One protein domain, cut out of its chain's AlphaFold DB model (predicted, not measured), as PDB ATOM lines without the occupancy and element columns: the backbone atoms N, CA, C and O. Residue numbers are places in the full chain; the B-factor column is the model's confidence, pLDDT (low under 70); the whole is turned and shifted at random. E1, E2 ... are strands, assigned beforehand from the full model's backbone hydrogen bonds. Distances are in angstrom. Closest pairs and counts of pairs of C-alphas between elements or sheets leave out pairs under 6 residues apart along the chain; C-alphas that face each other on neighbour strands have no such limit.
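AT A GLANCE: This is residues 179 to 285 of the 287 residues of an uncharacterized protein of Zea mays (UniProt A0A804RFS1). One strongly twisted, branched antiparallel sheet is built round the long, bent strand E2, with the meander E1 to E4 at one end and the hairpin E6 and E7 joined to the start of E2 at the other. Short E5 edges the sheet beside E1, and residues 257 to 264 stick out as a free loop. The printed part has 107 residues, with no named helix and seven named strands, E1 to E7 in chain order; the class is all strand, though 48 residues are in named elements, under half. It is compact, with a radius of gyration of the C-alphas of 14.7 A, and spans 41 by 33 by 29 A.

HOW THE PARTS SIT: E2, residues 197 to 207, bends by 82 degrees at residue 204. On one side of it lies E1, residues 184 to 188, a hairpin with it at 122 degrees; N 185 and O 201 are 2.9 A apart. On the other side lie E3, residues 210 to 219, with N 204 and O 212 at 2.8 A, and E7, residues 278 to 283, with N 279 and O 198 at 2.8 A. The pairing is staggered: E7 pairs over residues 197 to 198, E3 over 201 to 207. E3 bends by 88 degrees at residue 216 and forms a hairpin with edge strand E4, residues 226 to 232; N 213 and O 229 are 2.9 A apart. E5, residues 252 to 254, is antiparallel to E1, with N 186 and O 253 at 2.8 A. E6, residues 270 to 275, forms a hairpin with E7, with N 273 and O 280 at 2.8 A. E4 and E7 are apart.

IN THESE COORDINATES: E1 begins at C-alpha 184, (-20.599, 48.286, 36.411), and E7 ends at C-alpha 283, (-0.126, 32.074, 35.506). E2 is 24.8 A long, E3 20.9 A, E4 19.1 A, E7 16.1 A and E6 15.4 A.

THE WHOLE: The C-alphas farthest apart, of Thr 224 and Asp 266, are 42.9 A apart. The printed part has no cut. The links E4 to E5 and E5 to E6 are long. Mean pLDDT of the printed part is 79.2; residues 240 to 248, 256 to 265 and 268 are under 70.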
ATOM      1  N   LEU A 179     -17.930  55.623  31.911       71.19
ATOM      2  CA  LEU A 179     -18.120  55.307  33.328       71.19
ATOM      3  C   LEU A 179     -19.144  56.250  33.969       71.19
ATOM      4  O   LEU A 179     -18.818  57.328  34.476       71.19
ATOM      5  N   CYS A 180     -20.404  55.855  33.888       79.94
ATOM      6  CA  CYS A 180     -21.560  56.579  34.384       79.94
ATOM      7  C   CYS A 180     -22.017  56.051  35.755       79.94
ATOM      8  O   CYS A 180     -21.791  54.883  36.062       79.94
ATOM      9  N   PRO A 181     -22.711  56.846  36.586       87.50
ATOM     10  CA  PRO A 181     -23.510  56.282  37.673       87.50
ATOM     11  C   PRO A 181     -24.476  55.204  37.149       87.50
ATOM     12  O   PRO A 181     -25.158  55.427  36.153       87.50
ATOM     13  N   GLY A 182     -24.512  54.041  37.800       85.88
ATOM     14  CA  GLY A 182     -25.262  52.851  37.382       85.88
ATOM     15  C   GLY A 182     -24.479  51.876  36.494       85.88
ATOM     16  O   GLY A 182     -24.880  50.723  36.348       85.88
ATOM     17  N   CYS A 183     -23.345  52.300  35.932       87.75
ATOM     18  CA  CYS A 183     -22.454  51.427  35.179       87.75
ATOM     19  C   CYS A 183     -21.691  50.474  36.131       87.75
ATOM     20  O   CYS A 183     -21.337  50.856  37.253       87.75
ATOM     21  N   HIS A 184     -21.414  49.249  35.672       89.19
ATOM     22  CA  HIS A 184     -20.599  48.286  36.411       89.19
ATOM     23  C   HIS A 184     -19.128  48.347  35.988       89.19
ATOM     24  O   HIS A 184     -18.806  48.457  34.801       89.19
ATOM     25  N   VAL A 185     -18.238  48.258  36.968       89.88
ATOM     26  CA  VAL A 185     -16.784  48.319  36.794       89.88
ATOM     27  C   VAL A 185     -16.092  47.290  37.663       89.88
ATOM     28  O   VAL A 185     -16.686  46.732  38.579       89.88
ATOM     29  N   GLU A 186     -14.816  47.071  37.394       91.81
ATOM     30  CA  GLU A 186     -13.929  46.301  38.248       91.81
ATOM     31  C   GLU A 186     -12.837  47.222  38.802       91.81
ATOM     32  O   GLU A 186     -12.236  48.005  38.055       91.81
ATOM     33  N   VAL A 187     -12.603  47.141  40.113       90.69
ATOM     34  CA  VAL A 187     -11.611  47.949  40.835       90.69
ATOM     35  C   VAL A 187     -10.527  47.046  41.410       90.69
ATOM     36  O   VAL A 187     -10.819  46.027  42.031       90.69
ATOM     37  N   LEU A 188      -9.273  47.431  41.189       89.94
ATOM     38  CA  LEU A 188      -8.092  46.710  41.649       89.94
ATOM     39  C   LEU A 188      -7.786  47.023  43.119       89.94
ATOM     40  O   LEU A 188      -7.512  48.178  43.453       89.94
ATOM     41  N   SER A 189      -7.711  46.003  43.973       88.06
ATOM     42  CA  SER A 189      -7.275  46.187  45.360       88.06
ATOM     43  C   SER A 189      -5.754  46.354  45.475       88.06
ATOM     44  O   SER A 189      -4.958  45.751  44.744       88.06
ATOM     45  N   GLN A 190      -5.342  47.203  46.418       82.25
ATOM     46  CA  GLN A 190      -3.943  47.469  46.771       82.25
ATOM     47  C   GLN A 190      -3.580  46.983  48.180       82.25
ATOM     48  O   GLN A 190      -2.423  47.131  48.602       82.25
ATOM     49  N   ASP A 191      -4.541  46.395  48.884       79.38
ATOM     50  CA  ASP A 191      -4.405  45.998  50.280       79.38
ATOM     51  C   ASP A 191      -3.545  44.748  50.395       79.38
ATOM     52  O   ASP A 191      -3.637  43.845  49.571       79.38
ATOM     53  N   SER A 192      -2.680  44.690  51.406       70.50
ATOM     54  CA  SER A 192      -1.583  43.717  51.462       70.50
ATOM     55  C   SER A 192      -2.016  42.251  51.313       70.50
ATOM     56  O   SER A 192      -1.267  41.481  50.726       70.50
ATOM     57  N   GLY A 193      -3.206  41.869  51.791       72.31
ATOM     58  CA  GLY A 193      -3.702  40.485  51.714       72.31
ATOM     59  C   GLY A 193      -4.430  40.114  50.417       72.31
ATOM     60  O   GLY A 193      -4.576  38.936  50.116       72.31
ATOM     61  N   ILE A 194      -4.885  41.098  49.642       77.50
ATOM     62  CA  ILE A 194      -5.703  40.896  48.427       77.50
ATOM     63  C   ILE A 194      -5.190  41.738  47.253       77.50
ATOM     64  O   ILE A 194      -5.901  42.022  46.286       77.50
ATOM     65  N   ARG A 195      -3.927  42.167  47.333       80.62
ATOM     66  CA  ARG A 195      -3.318  43.064  46.360       80.62
ATOM     67  C   ARG A 195      -3.311  42.402  44.994       80.62
ATOM     68  O   ARG A 195      -2.667  41.374  44.788       80.62
ATOM     69  N   GLY A 196      -3.889  43.087  44.017       78.38
ATOM     70  CA  GLY A 196      -3.971  42.600  42.641       78.38
ATOM     71  C   GLY A 196      -5.250  41.864  42.296       78.38
ATOM     72  O   GLY A 196      -5.427  41.519  41.133       78.38
ATOM     73  N   CYS A 197      -6.126  41.653  43.275       87.06
ATOM     74  CA  CYS A 197      -7.460  41.144  43.030       87.06
ATOM     75  C   CYS A 197      -8.361  42.268  42.498       87.06
ATOM     76  O   CYS A 197      -8.326  43.396  43.003       87.06
ATOM     77  N   TRP A 198      -9.155  41.963  41.474       90.31
ATOM     78  CA  TRP A 198     -10.169  42.861  40.933       90.31
ATOM     79  C   TRP A 198     -11.546  42.509  41.484       90.31
ATOM     80  O   TRP A 198     -12.002  41.374  41.351       90.31
ATOM     81  N   PHE A 199     -12.252  43.503  42.010       90.06
ATOM     82  CA  PHE A 199     -13.597  43.326  42.554       90.06
ATOM     83  C   PHE A 199     -14.638  44.035  41.711       90.06
ATOM     84  O   PHE A 199     -14.414  45.158  41.244       90.06
ATOM     85  N   ARG A 200     -15.799  43.401  41.544       91.50
ATOM     86  CA  ARG A 200     -16.901  43.995  40.793       91.50
ATOM     87  C   ARG A 200     -17.570  45.065  41.637       91.50
ATOM     88  O   ARG A 200     -17.764  44.929  42.842       91.50
ATOM     89  N   CYS A 201     -17.905  46.158  40.977       92.19
ATOM     90  CA  CYS A 201     -18.382  47.362  41.615       92.19
ATOM     91  C   CYS A 201     -19.487  48.022  40.797       92.19
ATOM     92  O   CYS A 201     -19.441  48.057  39.565       92.19
ATOM     93  N   LEU A 202     -20.426  48.650  41.496       91.38
ATOM     94  CA  LEU A 202     -21.408  49.554  40.914       91.38
ATOM     95  C   LEU A 202     -20.968  51.003  41.127       91.38
ATOM     96  O   LEU A 202     -20.708  51.416  42.259       91.38
ATOM     97  N   ILE A 203     -20.932  51.807  40.065       91.88
ATOM     98  CA  ILE A 203     -20.685  53.246  40.206       91.88
ATOM     99  C   ILE A 203     -21.944  53.906  40.773       91.88
ATOM    100  O   ILE A 203     -22.986  53.944  40.128       91.88
ATOM    101  N   LEU A 204     -21.837  54.497  41.958       90.38
ATOM    102  CA  LEU A 204     -22.924  55.249  42.584       90.38
ATOM    103  C   LEU A 204     -22.931  56.712  42.150       90.38
ATOM    104  O   LEU A 204     -23.983  57.302  41.919       90.38
ATOM    105  N   LYS A 205     -21.746  57.329  42.098       90.56
ATOM    106  CA  LYS A 205     -21.579  58.754  41.788       90.56
ATOM    107  C   LYS A 205     -20.298  58.969  41.003       90.56
ATOM    108  O   LYS A 205     -19.320  58.253  41.190       90.56
ATOM    109  N   ARG A 206     -20.277  60.018  40.187       89.38
ATOM    110  CA  ARG A 206     -19.068  60.499  39.518       89.38
ATOM    111  C   ARG A 206     -18.889  61.980  39.786       89.38
ATOM    112  O   ARG A 206     -19.831  62.756  39.666       89.38
ATOM    113  N   HIS A 207     -17.666  62.365  40.117       87.62
ATOM    114  CA  HIS A 207     -17.268  63.748  40.286       87.62
ATOM    115  C   HIS A 207     -15.885  63.969  39.662       87.62
ATOM    116  O   HIS A 207     -14.856  63.640  40.258       87.62
ATOM    117  N   LYS A 208     -15.868  64.567  38.465       85.75
ATOM    118  CA  LYS A 208     -14.658  64.768  37.651       85.75
ATOM    119  C   LYS A 208     -13.924  63.432  37.424       85.75
ATOM    120  O   LYS A 208     -14.467  62.546  36.763       85.75
ATOM    121  N   ASP A 209     -12.728  63.309  37.992       83.62
ATOM    122  CA  ASP A 209     -11.851  62.136  37.935       83.62
ATOM    123  C   ASP A 209     -12.161  61.075  39.012       83.62
ATOM    124  O   ASP A 209     -11.655  59.961  38.966       83.62
ATOM    125  N   LYS A 210     -13.013  61.385  39.992       88.88
ATOM    126  CA  LYS A 210     -13.352  60.448  41.066       88.88
ATOM    127  C   LYS A 210     -14.689  59.777  40.807       88.88
ATOM    128  O   LYS A 210     -15.661  60.436  40.428       88.88
ATOM    129  N   ILE A 211     -14.762  58.490  41.097       90.62
ATOM    130  CA  ILE A 211     -16.004  57.726  41.153       90.62
ATOM    131  C   ILE A 211     -16.215  57.214  42.571       90.62
ATOM    132  O   ILE A 211     -15.270  56.790  43.230       90.62
ATOM    133  N   LYS A 212     -17.455  57.282  43.048       93.38
ATOM    134  CA  LYS A 212     -17.872  56.551  44.238       93.38
ATOM    135  C   LYS A 212     -18.396  55.212  43.770       93.38
ATOM    136  O   LYS A 212     -19.349  55.184  42.987       93.38
ATOM    137  N   VAL A 213     -17.783  54.143  44.237       93.00
ATOM    138  CA  VAL A 213     -18.154  52.776  43.899       93.00
ATOM    139  C   VAL A 213     -18.702  52.065  45.122       93.00
ATOM    140  O   VAL A 213     -18.326  52.392  46.245       93.00
ATOM    141  N   ARG A 214     -19.596  51.109  44.891       93.19
ATOM    142  CA  ARG A 214     -20.004  50.106  45.871       93.19
ATOM    143  C   ARG A 214     -19.516  48.753  45.392       93.19
ATOM    144  O   ARG A 214     -19.864  48.365  44.276       93.19
ATOM    145  N   TYR A 215     -18.754  48.056  46.217       91.31
ATOM    146  CA  TYR A 215     -18.303  46.703  45.923       91.31
ATOM    147  C   TYR A 215     -19.494  45.734  45.987       91.31
ATOM    148  O   TYR A 215     -20.392  45.893  46.812       91.31
ATOM    149  N   LEU A 216     -19.563  44.762  45.079       89.12
ATOM    150  CA  LEU A 216     -20.660  43.789  45.073       89.12
ATOM    151  C   LEU A 216     -20.401  42.655  46.069       89.12
ATOM    152  O   LEU A 216     -21.333  42.224  46.743       89.12
ATOM    153  N   GLU A 217     -19.146  42.214  46.180       85.94
ATOM    154  CA  GLU A 217     -18.742  41.062  46.996       85.94
ATOM    155  C   GLU A 217     -18.029  41.418  48.315       85.94
ATOM    156  O   GLU A 217     -17.788  40.522  49.120       85.94
ATOM    157  N   LEU A 218     -17.693  42.692  48.559       84.62
ATOM    158  CA  LEU A 218     -17.021  43.132  49.792       84.62
ATOM    159  C   LEU A 218     -17.982  43.878  50.720       84.62
ATOM    160  O   LEU A 218     -18.711  44.769  50.279       84.62
ATOM    161  N   GLN A 219     -17.939  43.534  52.007       83.81
ATOM    162  CA  GLN A 219     -18.703  44.194  53.066       83.81
ATOM    163  C   GLN A 219     -17.852  45.216  53.821       83.81
ATOM    164  O   GLN A 219     -16.624  45.116  53.862       83.81
ATOM    165  N   ASP A 220     -18.521  46.204  54.408       81.44
ATOM    166  CA  ASP A 220     -17.915  47.111  55.377       81.44
ATOM    167  C   ASP A 220     -17.495  46.359  56.652       81.44
ATOM    168  O   ASP A 220     -18.032  45.299  56.973       81.44
ATOM    169  N   ALA A 221     -16.558  46.933  57.413       78.50
ATOM    170  CA  ALA A 221     -16.030  46.326  58.640       78.50
ATOM    171  C   ALA A 221     -17.099  46.077  59.722       78.50
ATOM    172  O   ALA A 221     -16.942  45.179  60.543       78.50
ATOM    173  N   ASP A 222     -18.176  46.863  59.705       80.62
ATOM    174  CA  ASP A 222     -19.300  46.731  60.635       80.62
ATOM    175  C   ASP A 222     -20.366  45.730  60.142       80.62
ATOM    176  O   ASP A 222     -21.418  45.615  60.764       80.62
ATOM    177  N   GLU A 223     -20.150  45.069  58.993       79.31
ATOM    178  CA  GLU A 223     -21.090  44.138  58.333       79.31
ATOM    179  C   GLU A 223     -22.491  44.738  58.075       79.31
ATOM    180  O   GLU A 223     -23.474  44.044  57.819       79.31
ATOM    181  N   THR A 224     -22.602  46.068  58.116       78.25
ATOM    182  CA  THR A 224     -23.865  46.803  57.951       78.25
ATOM    183  C   THR A 224     -24.274  46.969  56.488       78.25
ATOM    184  O   THR A 224     -25.393  47.401  56.196       78.25
ATOM    185  N   GLY A 225     -23.388  46.617  55.559       85.31
ATOM    186  CA  GLY A 225     -23.624  46.721  54.132       85.31
ATOM    187  C   GLY A 225     -22.377  46.449  53.305       85.31
ATOM    188  O   GLY A 225     -21.344  45.999  53.801       85.31
ATOM    189  N   ASN A 226     -22.507  46.718  52.011       88.25
ATOM    190  CA  ASN A 226     -21.418  46.583  51.060       88.25
ATOM    191  C   ASN A 226     -20.484  47.789  51.126       88.25
ATOM    192  O   ASN A 226     -20.959  48.926  51.101       88.25
ATOM    193  N   LEU A 227     -19.181  47.517  51.057       88.06
ATOM    194  CA  LEU A 227     -18.134  48.528  51.093       88.06
ATOM    195  C   LEU A 227     -18.347  49.588  50.009       88.06
ATOM    196  O   LEU A 227     -18.554  49.275  48.831       88.06
ATOM    197  N   GLU A 228     -18.261  50.859  50.400       91.94
ATOM    198  CA  GLU A 228     -18.310  51.997  49.484       91.94
ATOM    199  C   GLU A 228     -17.026  52.831  49.561       91.94
ATOM    200  O   GLU A 228     -16.657  53.341  50.615       91.94
ATOM    201  N   GLU A 229     -16.379  53.069  48.419       91.38
ATOM    202  CA  GLU A 229     -15.107  53.799  48.357       91.38
ATOM    203  C   GLU A 229     -15.117  54.863  47.251       91.38
ATOM    204  O   GLU A 229     -15.789  54.737  46.223       91.38
ATOM    205  N   TRP A 230     -14.352  55.939  47.452       90.94
ATOM    206  CA  TRP A 230     -14.010  56.883  46.391       90.94
ATOM    207  C   TRP A 230     -12.702  56.491  45.709       90.94
ATOM    208  O   TRP A 230     -11.629  56.610  46.295       90.94
ATOM    209  N   VAL A 231     -12.785  56.147  44.426       89.50
ATOM    210  CA  VAL A 231     -11.643  55.734  43.608       89.50
ATOM    211  C   VAL A 231     -11.359  56.794  42.545       89.50
ATOM    212  O   VAL A 231     -12.270  57.357  41.936       89.50
ATOM    213  N   MET A 232     -10.080  57.105  42.339       84.38
ATOM    214  CA  MET A 232      -9.614  58.004  41.277       84.38
ATOM    215  C   MET A 232      -9.388  57.209  39.988       84.38
ATOM    216  O   MET A 232      -8.682  56.202  40.011       84.38
ATOM    217  N   LEU A 233      -9.939  57.678  38.870       79.19
ATOM    218  CA  LEU A 233      -9.825  57.013  37.569       79.19
ATOM    219  C   LEU A 233      -8.400  57.102  37.009       79.19
ATOM    220  O   LEU A 233      -7.943  56.160  36.369       79.19
ATOM    221  N   THR A 234      -7.673  58.191  37.285       77.56
ATOM    222  CA  THR A 234      -6.265  58.340  36.876       77.56
ATOM    223  C   THR A 234      -5.263  57.724  37.851       77.56
ATOM    224  O   THR A 234      -4.058  57.897  37.673       77.56
ATOM    225  N   ARG A 235      -5.713  57.055  38.922       80.12
ATOM    226  CA  ARG A 235      -4.789  56.436  39.879       80.12
ATOM    227  C   ARG A 235      -4.239  55.132  39.315       80.12
ATOM    228  O   ARG A 235      -4.986  54.259  38.873       80.12
ATOM    229  N   PHE A 236      -2.921  55.007  39.398       80.62
ATOM    230  CA  PHE A 236      -2.205  53.797  39.034       80.62
ATOM    231  C   PHE A 236      -1.921  52.924  40.256       80.62
ATOM    232  O   PHE A 236      -1.760  53.426  41.375       80.62
ATOM    233  N   ALA A 237      -1.862  51.616  40.019       80.56
ATOM    234  CA  ALA A 237      -1.448  50.633  41.004       80.56
ATOM    235  C   ALA A 237      -0.031  50.942  41.499       80.56
ATOM    236  O   ALA A 237       0.825  51.398  40.734       80.56
ATOM    237  N   LYS A 238       0.230  50.677  42.783       78.56
ATOM    238  CA  LYS A 238       1.599  50.697  43.290       78.56
ATOM    239  C   LYS A 238       2.373  49.539  42.645       78.56
ATOM    240  O   LYS A 238       1.784  48.467  42.480       78.56
ATOM    241  N   PRO A 239       3.666  49.732  42.336       70.44
ATOM    242  CA  PRO A 239       4.530  48.630  41.935       70.44
ATOM    243  C   PRO A 239       4.481  47.523  42.990       70.44
ATOM    244  O   PRO A 239       4.434  47.806  44.196       70.44
ATOM    245  N   ASP A 240       4.447  46.269  42.555       68.38
ATOM    246  CA  ASP A 240       4.652  45.148  43.461       68.38
ATOM    247  C   ASP A 240       6.142  44.998  43.798       68.38
ATOM    248  O   ASP A 240       7.014  45.506  43.096       68.38
ATOM    249  N   GLN A 241       6.429  44.347  44.927       60.06
ATOM    250  CA  GLN A 241       7.805  44.170  45.405       60.06
ATOM    251  C   GLN A 241       8.628  43.276  44.477       60.06
ATOM    252  O   GLN A 241       9.836  43.457  44.393       60.06
ATOM    253  N   LEU A 242       7.954  42.358  43.782       59.59
ATOM    254  CA  LEU A 242       8.544  41.394  42.866       59.59
ATOM    255  C   LEU A 242       8.556  41.905  41.420       59.59
ATOM    256  O   LEU A 242       8.799  41.108  40.535       59.59
ATOM    257  N   GLY A 243       8.207  43.171  41.142       59.97
ATOM    258  CA  GLY A 243       8.233  43.739  39.786       59.97
ATOM    259  C   GLY A 243       7.418  42.996  38.713       59.97
ATOM    260  O   GLY A 243       7.605  43.255  37.524       59.97
ATOM    261  N   VAL A 244       6.529  42.073  39.092       62.09
ATOM    262  CA  VAL A 244       5.792  41.200  38.166       62.09
ATOM    263  C   VAL A 244       4.678  41.970  37.461       62.09
ATOM    264  O   VAL A 244       4.324  41.660  36.324       62.09
ATOM    265  N   ARG A 245       4.109  42.990  38.109       65.75
ATOM    266  CA  ARG A 245       2.959  43.744  37.603       65.75
ATOM    267  C   ARG A 245       3.397  45.047  36.952       65.75
ATOM    268  O   ARG A 245       4.229  45.790  37.466       65.75
ATOM    269  N   PHE A 246       2.753  45.367  35.833       58.88
ATOM    270  CA  PHE A 246       3.087  46.538  35.028       58.88
ATOM    271  C   PHE A 246       3.013  47.862  35.803       58.88
ATOM    272  O   PHE A 246       2.039  48.166  36.503       58.88
ATOM    273  N   LEU A 247       4.033  48.700  35.604       60.62
ATOM    274  CA  LEU A 247       4.040  50.088  36.059       60.62
ATOM    275  C   LEU A 247       2.981  50.894  35.304       60.62
ATOM    276  O   LEU A 247       2.789  50.733  34.102       60.62
ATOM    277  N   GLY A 248       2.289  51.790  36.010       66.62
ATOM    278  CA  GLY A 248       1.226  52.588  35.394       66.62
ATOM    279  C   GLY A 248      -0.046  51.790  35.095       66.62
ATOM    280  O   GLY A 248      -0.872  52.236  34.304       66.62
ATOM    281  N   ARG A 249      -0.235  50.625  35.730       74.75
ATOM    282  CA  ARG A 249      -1.469  49.842  35.612       74.75
ATOM    283  C   ARG A 249      -2.661  50.636  36.164       74.75
ATOM    284  O   ARG A 249      -2.642  50.992  37.348       74.75
ATOM    285  N   PRO A 250      -3.702  50.921  35.360       79.25
ATOM    286  CA  PRO A 250      -4.915  51.568  35.849       79.25
ATOM    287  C   PRO A 250      -5.595  50.719  36.922       79.25
ATOM    288  O   PRO A 250      -5.598  49.494  36.837       79.25
ATOM    289  N   MET A 251      -6.203  51.364  37.914       87.38
ATOM    290  CA  MET A 251      -6.910  50.659  38.991       87.38
ATOM    291  C   MET A 251      -8.402  50.430  38.717       87.38
ATOM    292  O   MET A 251      -9.076  49.811  39.534       87.38
ATOM    293  N   VAL A 252      -8.929  50.932  37.598       87.25
ATOM    294  CA  VAL A 252     -10.348  50.829  37.239       87.25
ATOM    295  C   VAL A 252     -10.471  50.368  35.793       87.25
ATOM    296  O   VAL A 252      -9.866  50.967  34.901       87.25
ATOM    297  N   ARG A 253     -11.284  49.336  35.553       85.69
ATOM    298  CA  ARG A 253     -11.635  48.858  34.207       85.69
ATOM    299  C   ARG A 253     -13.145  48.619  34.079       85.69
ATOM    300  O   ARG A 253     -13.803  48.380  35.091       85.69
ATOM    301  N   PRO A 254     -13.730  48.698  32.871       83.50
ATOM    302  CA  PRO A 254     -15.099  48.232  32.649       83.50
ATOM    303  C   PRO A 254     -15.244  46.765  33.068       83.50
ATOM    304  O   PRO A 254     -14.299  45.992  32.903       83.50
ATOM    305  N   GLN A 255     -16.411  46.379  33.592       79.50
ATOM    306  CA  GLN A 255     -16.659  44.978  33.941       79.50
ATOM    307  C   GLN A 255     -16.521  44.093  32.695       79.50
ATOM    308  O   GLN A 255     -17.046  44.429  31.627       79.50
ATOM    309  N   ARG A 256     -15.839  42.950  32.832       67.25
ATOM    310  CA  ARG A 256     -15.773  41.973  31.742       67.25
ATOM    311  C   ARG A 256     -17.172  41.467  31.408       67.25
ATOM    312  O   ARG A 256     -17.888  40.949  32.261       67.25
ATOM    313  N   VAL A 257     -17.540  41.584  30.137       61.72
ATOM    314  CA  VAL A 257     -18.680  40.861  29.574       61.72
ATOM    315  C   VAL A 257     -18.148  39.493  29.173       61.72
ATOM    316  O   VAL A 257     -17.293  39.418  28.291       61.72
ATOM    317  N   GLU A 258     -18.598  38.434  29.846       55.12
ATOM    318  CA  GLU A 258     -18.218  37.058  29.518       55.12
ATOM    319  C   GLU A 258     -18.527  36.777  28.043       55.12
ATOM    320  O   GLU A 258     -19.677  36.611  27.639       55.12
ATOM    321  N   GLN A 259     -17.486  36.741  27.211       50.38
ATOM    322  CA  GLN A 259     -17.582  36.187  25.872       50.38
ATOM    323  C   GLN A 259     -17.204  34.718  25.990       50.38
ATOM    324  O   GLN A 259     -16.035  34.362  26.111       50.38
ATOM    325  N   SER A 260     -18.226  33.870  26.021       46.34
ATOM    326  CA  SER A 260     -18.104  32.424  26.144       46.34
ATOM    327  C   SER A 260     -17.429  31.818  24.912       46.34
ATOM    328  O   SER A 260     -18.070  31.366  23.963       46.34
ATOM    329  N   LYS A 261     -16.100  31.756  24.944       50.59
ATOM    330  CA  LYS A 261     -15.336  30.703  24.278       50.59
ATOM    331  C   LYS A 261     -14.265  30.234  25.243       50.59
ATOM    332  O   LYS A 261     -13.394  31.009  25.616       50.59
ATOM    333  N   ALA A 262     -14.357  28.970  25.644       52.62
ATOM    334  CA  ALA A 262     -13.280  28.295  26.346       52.62
ATOM    335  C   ALA A 262     -12.055  28.285  25.423       52.62
ATOM    336  O   ALA A 262     -12.007  27.536  24.446       52.62
ATOM    337  N   SER A 263     -11.107  29.182  25.674       58.47
ATOM    338  CA  SER A 263      -9.771  29.100  25.106       58.47
ATOM    339  C   SER A 263      -9.016  28.006  25.850       58.47
ATOM    340  O   SER A 263      -9.015  27.980  27.079       58.47
ATOM    341  N   CYS A 264      -8.372  27.101  25.115       63.53
ATOM    342  CA  CYS A 264      -7.258  26.349  25.678       63.53
ATOM    343  C   CYS A 264      -6.196  27.380  26.088       63.53
ATOM    344  O   CYS A 264      -5.867  28.256  25.287       63.53
ATOM    345  N   PHE A 265      -5.760  27.341  27.345       69.00
ATOM    346  CA  PHE A 265      -4.693  28.209  27.827       69.00
ATOM    347  C   PHE A 265      -3.368  27.466  27.719       69.00
ATOM    348  O   PHE A 265      -3.266  26.314  28.136       69.00
ATOM    349  N   ASP A 266      -2.369  28.140  27.165       72.56
ATOM    350  CA  ASP A 266      -0.996  27.654  27.145       72.56
ATOM    351  C   ASP A 266      -0.373  27.729  28.548       72.56
ATOM    352  O   ASP A 266      -0.677  28.636  29.327       72.56
ATOM    353  N   VAL A 267       0.541  26.808  28.859       71.69
ATOM    354  CA  VAL A 267       1.392  26.909  30.055       71.69
ATOM    355  C   VAL A 267       2.189  28.215  29.985       71.69
ATOM    356  O   VAL A 267       2.698  28.589  28.929       71.69
ATOM    357  N   GLY A 268       2.258  28.940  31.100       67.38
ATOM    358  CA  GLY A 268       2.853  30.274  31.175       67.38
ATOM    359  C   GLY A 268       1.915  31.413  30.756       67.38
ATOM    360  O   GLY A 268       2.295  32.579  30.874       67.38
ATOM    361  N   ALA A 269       0.688  31.131  30.296       70.25
ATOM    362  CA  ALA A 269      -0.278  32.179  29.980       70.25
ATOM    363  C   ALA A 269      -0.755  32.905  31.245       70.25
ATOM    364  O   ALA A 269      -1.098  32.273  32.247       70.25
ATOM    365  N   ILE A 270      -0.836  34.237  31.166       72.75
ATOM    366  CA  ILE A 270      -1.468  35.069  32.193       72.75
ATOM    367  C   ILE A 270      -2.981  34.970  32.015       72.75
ATOM    368  O   ILE A 270      -3.520  35.254  30.942       72.75
ATOM    369  N   VAL A 271      -3.666  34.572  33.076       76.06
ATOM    370  CA  VAL A 271      -5.114  34.383  33.109       76.06
ATOM    371  C   VAL A 271      -5.702  35.117  34.301       76.06
ATOM    372  O   VAL A 271      -5.036  35.311  35.311       76.06
ATOM    373  N   ASP A 272      -6.971  35.501  34.202       81.88
ATOM    374  CA  ASP A 272      -7.733  35.894  35.384       81.88
ATOM    375  C   ASP A 272      -8.639  34.729  35.792       81.88
ATOM    376  O   ASP A 272      -9.420  34.229  34.979       81.88
ATOM    377  N   ALA A 273      -8.568  34.331  37.056       83.12
ATOM    378  CA  ALA A 273      -9.388  33.293  37.657       83.12
ATOM    379  C   ALA A 273     -10.338  33.901  38.694       83.12
ATOM    380  O   ALA A 273      -9.945  34.744  39.499       83.12
ATOM    381  N   TRP A 274     -11.602  33.485  38.689       82.94
ATOM    382  CA  TRP A 274     -12.563  33.924  39.701       82.94
ATOM    383  C   TRP A 274     -12.375  33.122  40.991       82.94
ATOM    384  O   TRP A 274     -12.576  31.907  40.995       82.94
ATOM    385  N   TRP A 275     -12.017  33.787  42.091       78.50
ATOM    386  CA  TRP A 275     -11.798  33.144  43.388       78.50
ATOM    387  C   TRP A 275     -12.105  34.094  44.556       78.50
ATOM    388  O   TRP A 275     -11.790  35.281  44.506       78.50
ATOM    389  N   HIS A 276     -12.760  33.586  45.607       78.06
ATOM    390  CA  HIS A 276     -13.194  34.361  46.789       78.06
ATOM    391  C   HIS A 276     -13.861  35.719  46.477       78.06
ATOM    392  O   HIS A 276     -13.594  36.722  47.131       78.06
ATOM    393  N   GLY A 277     -14.745  35.759  45.475       78.56
ATOM    394  CA  GLY A 277     -15.522  36.965  45.164       78.56
ATOM    395  C   GLY A 277     -14.776  38.031  44.355       78.56
ATOM    396  O   GLY A 277     -15.297  39.132  44.201       78.56
ATOM    397  N   GLY A 278     -13.597  37.722  43.811       85.94
ATOM    398  CA  GLY A 278     -12.881  38.612  42.903       85.94
ATOM    399  C   GLY A 278     -12.123  37.870  41.804       85.94
ATOM    400  O   GLY A 278     -11.990  36.644  41.828       85.94
ATOM    401  N   TRP A 279     -11.636  38.621  40.816       87.50
ATOM    402  CA  TRP A 279     -10.749  38.102  39.777       87.50
ATOM    403  C   TRP A 279      -9.295  38.213  40.219       87.50
ATOM    404  O   TRP A 279      -8.793  39.309  40.476       87.50
ATOM    405  N   TRP A 280      -8.619  37.075  40.237       83.94
ATOM    406  CA  TRP A 280      -7.206  36.944  40.539       83.94
ATOM    407  C   TRP A 280      -6.428  36.711  39.263       83.94
ATOM    408  O   TRP A 280      -6.705  35.779  38.517       83.94
ATOM    409  N   GLU A 281      -5.428  37.545  39.045       78.50
ATOM    410  CA  GLU A 281      -4.467  37.355  37.974       78.50
ATOM    411  C   GLU A 281      -3.471  36.263  38.378       78.50
ATOM    412  O   GLU A 281      -2.868  36.333  39.453       78.50
ATOM    413  N   GLY A 282      -3.319  35.251  37.533       76.12
ATOM    414  CA  GLY A 282      -2.460  34.096  37.758       76.12
ATOM    415  C   GLY A 282      -1.780  33.634  36.476       76.12
ATOM    416  O   GLY A 282      -2.070  34.127  35.387       76.12
ATOM    417  N   ILE A 283      -0.862  32.684  36.616       75.00
ATOM    418  CA  ILE A 283      -0.126  32.074  35.506       75.00
ATOM    419  C   ILE A 283      -0.522  30.600  35.444       75.00
ATOM    420  O   ILE A 283      -0.555  29.927  36.474       75.00
ATOM    421  N   VAL A 284      -0.847  30.099  34.253       78.25
ATOM    422  CA  VAL A 284      -1.184  28.683  34.054       78.25
ATOM    423  C   VAL A 284       0.074  27.828  34.193       78.25
ATOM    424  O   VAL A 284       1.052  28.051  33.481       78.25
ATOM    425  N   LEU A 285       0.042  26.846  35.093       72.81
ATOM    426  CA  LEU A 285       1.129  25.886  35.311       72.81
ATOM    427  C   LEU A 285       0.820  24.569  34.588       72.81
ATOM    428  O   LEU A 285      -0.352  24.224  34.411       72.81
TER     429      LEU A 285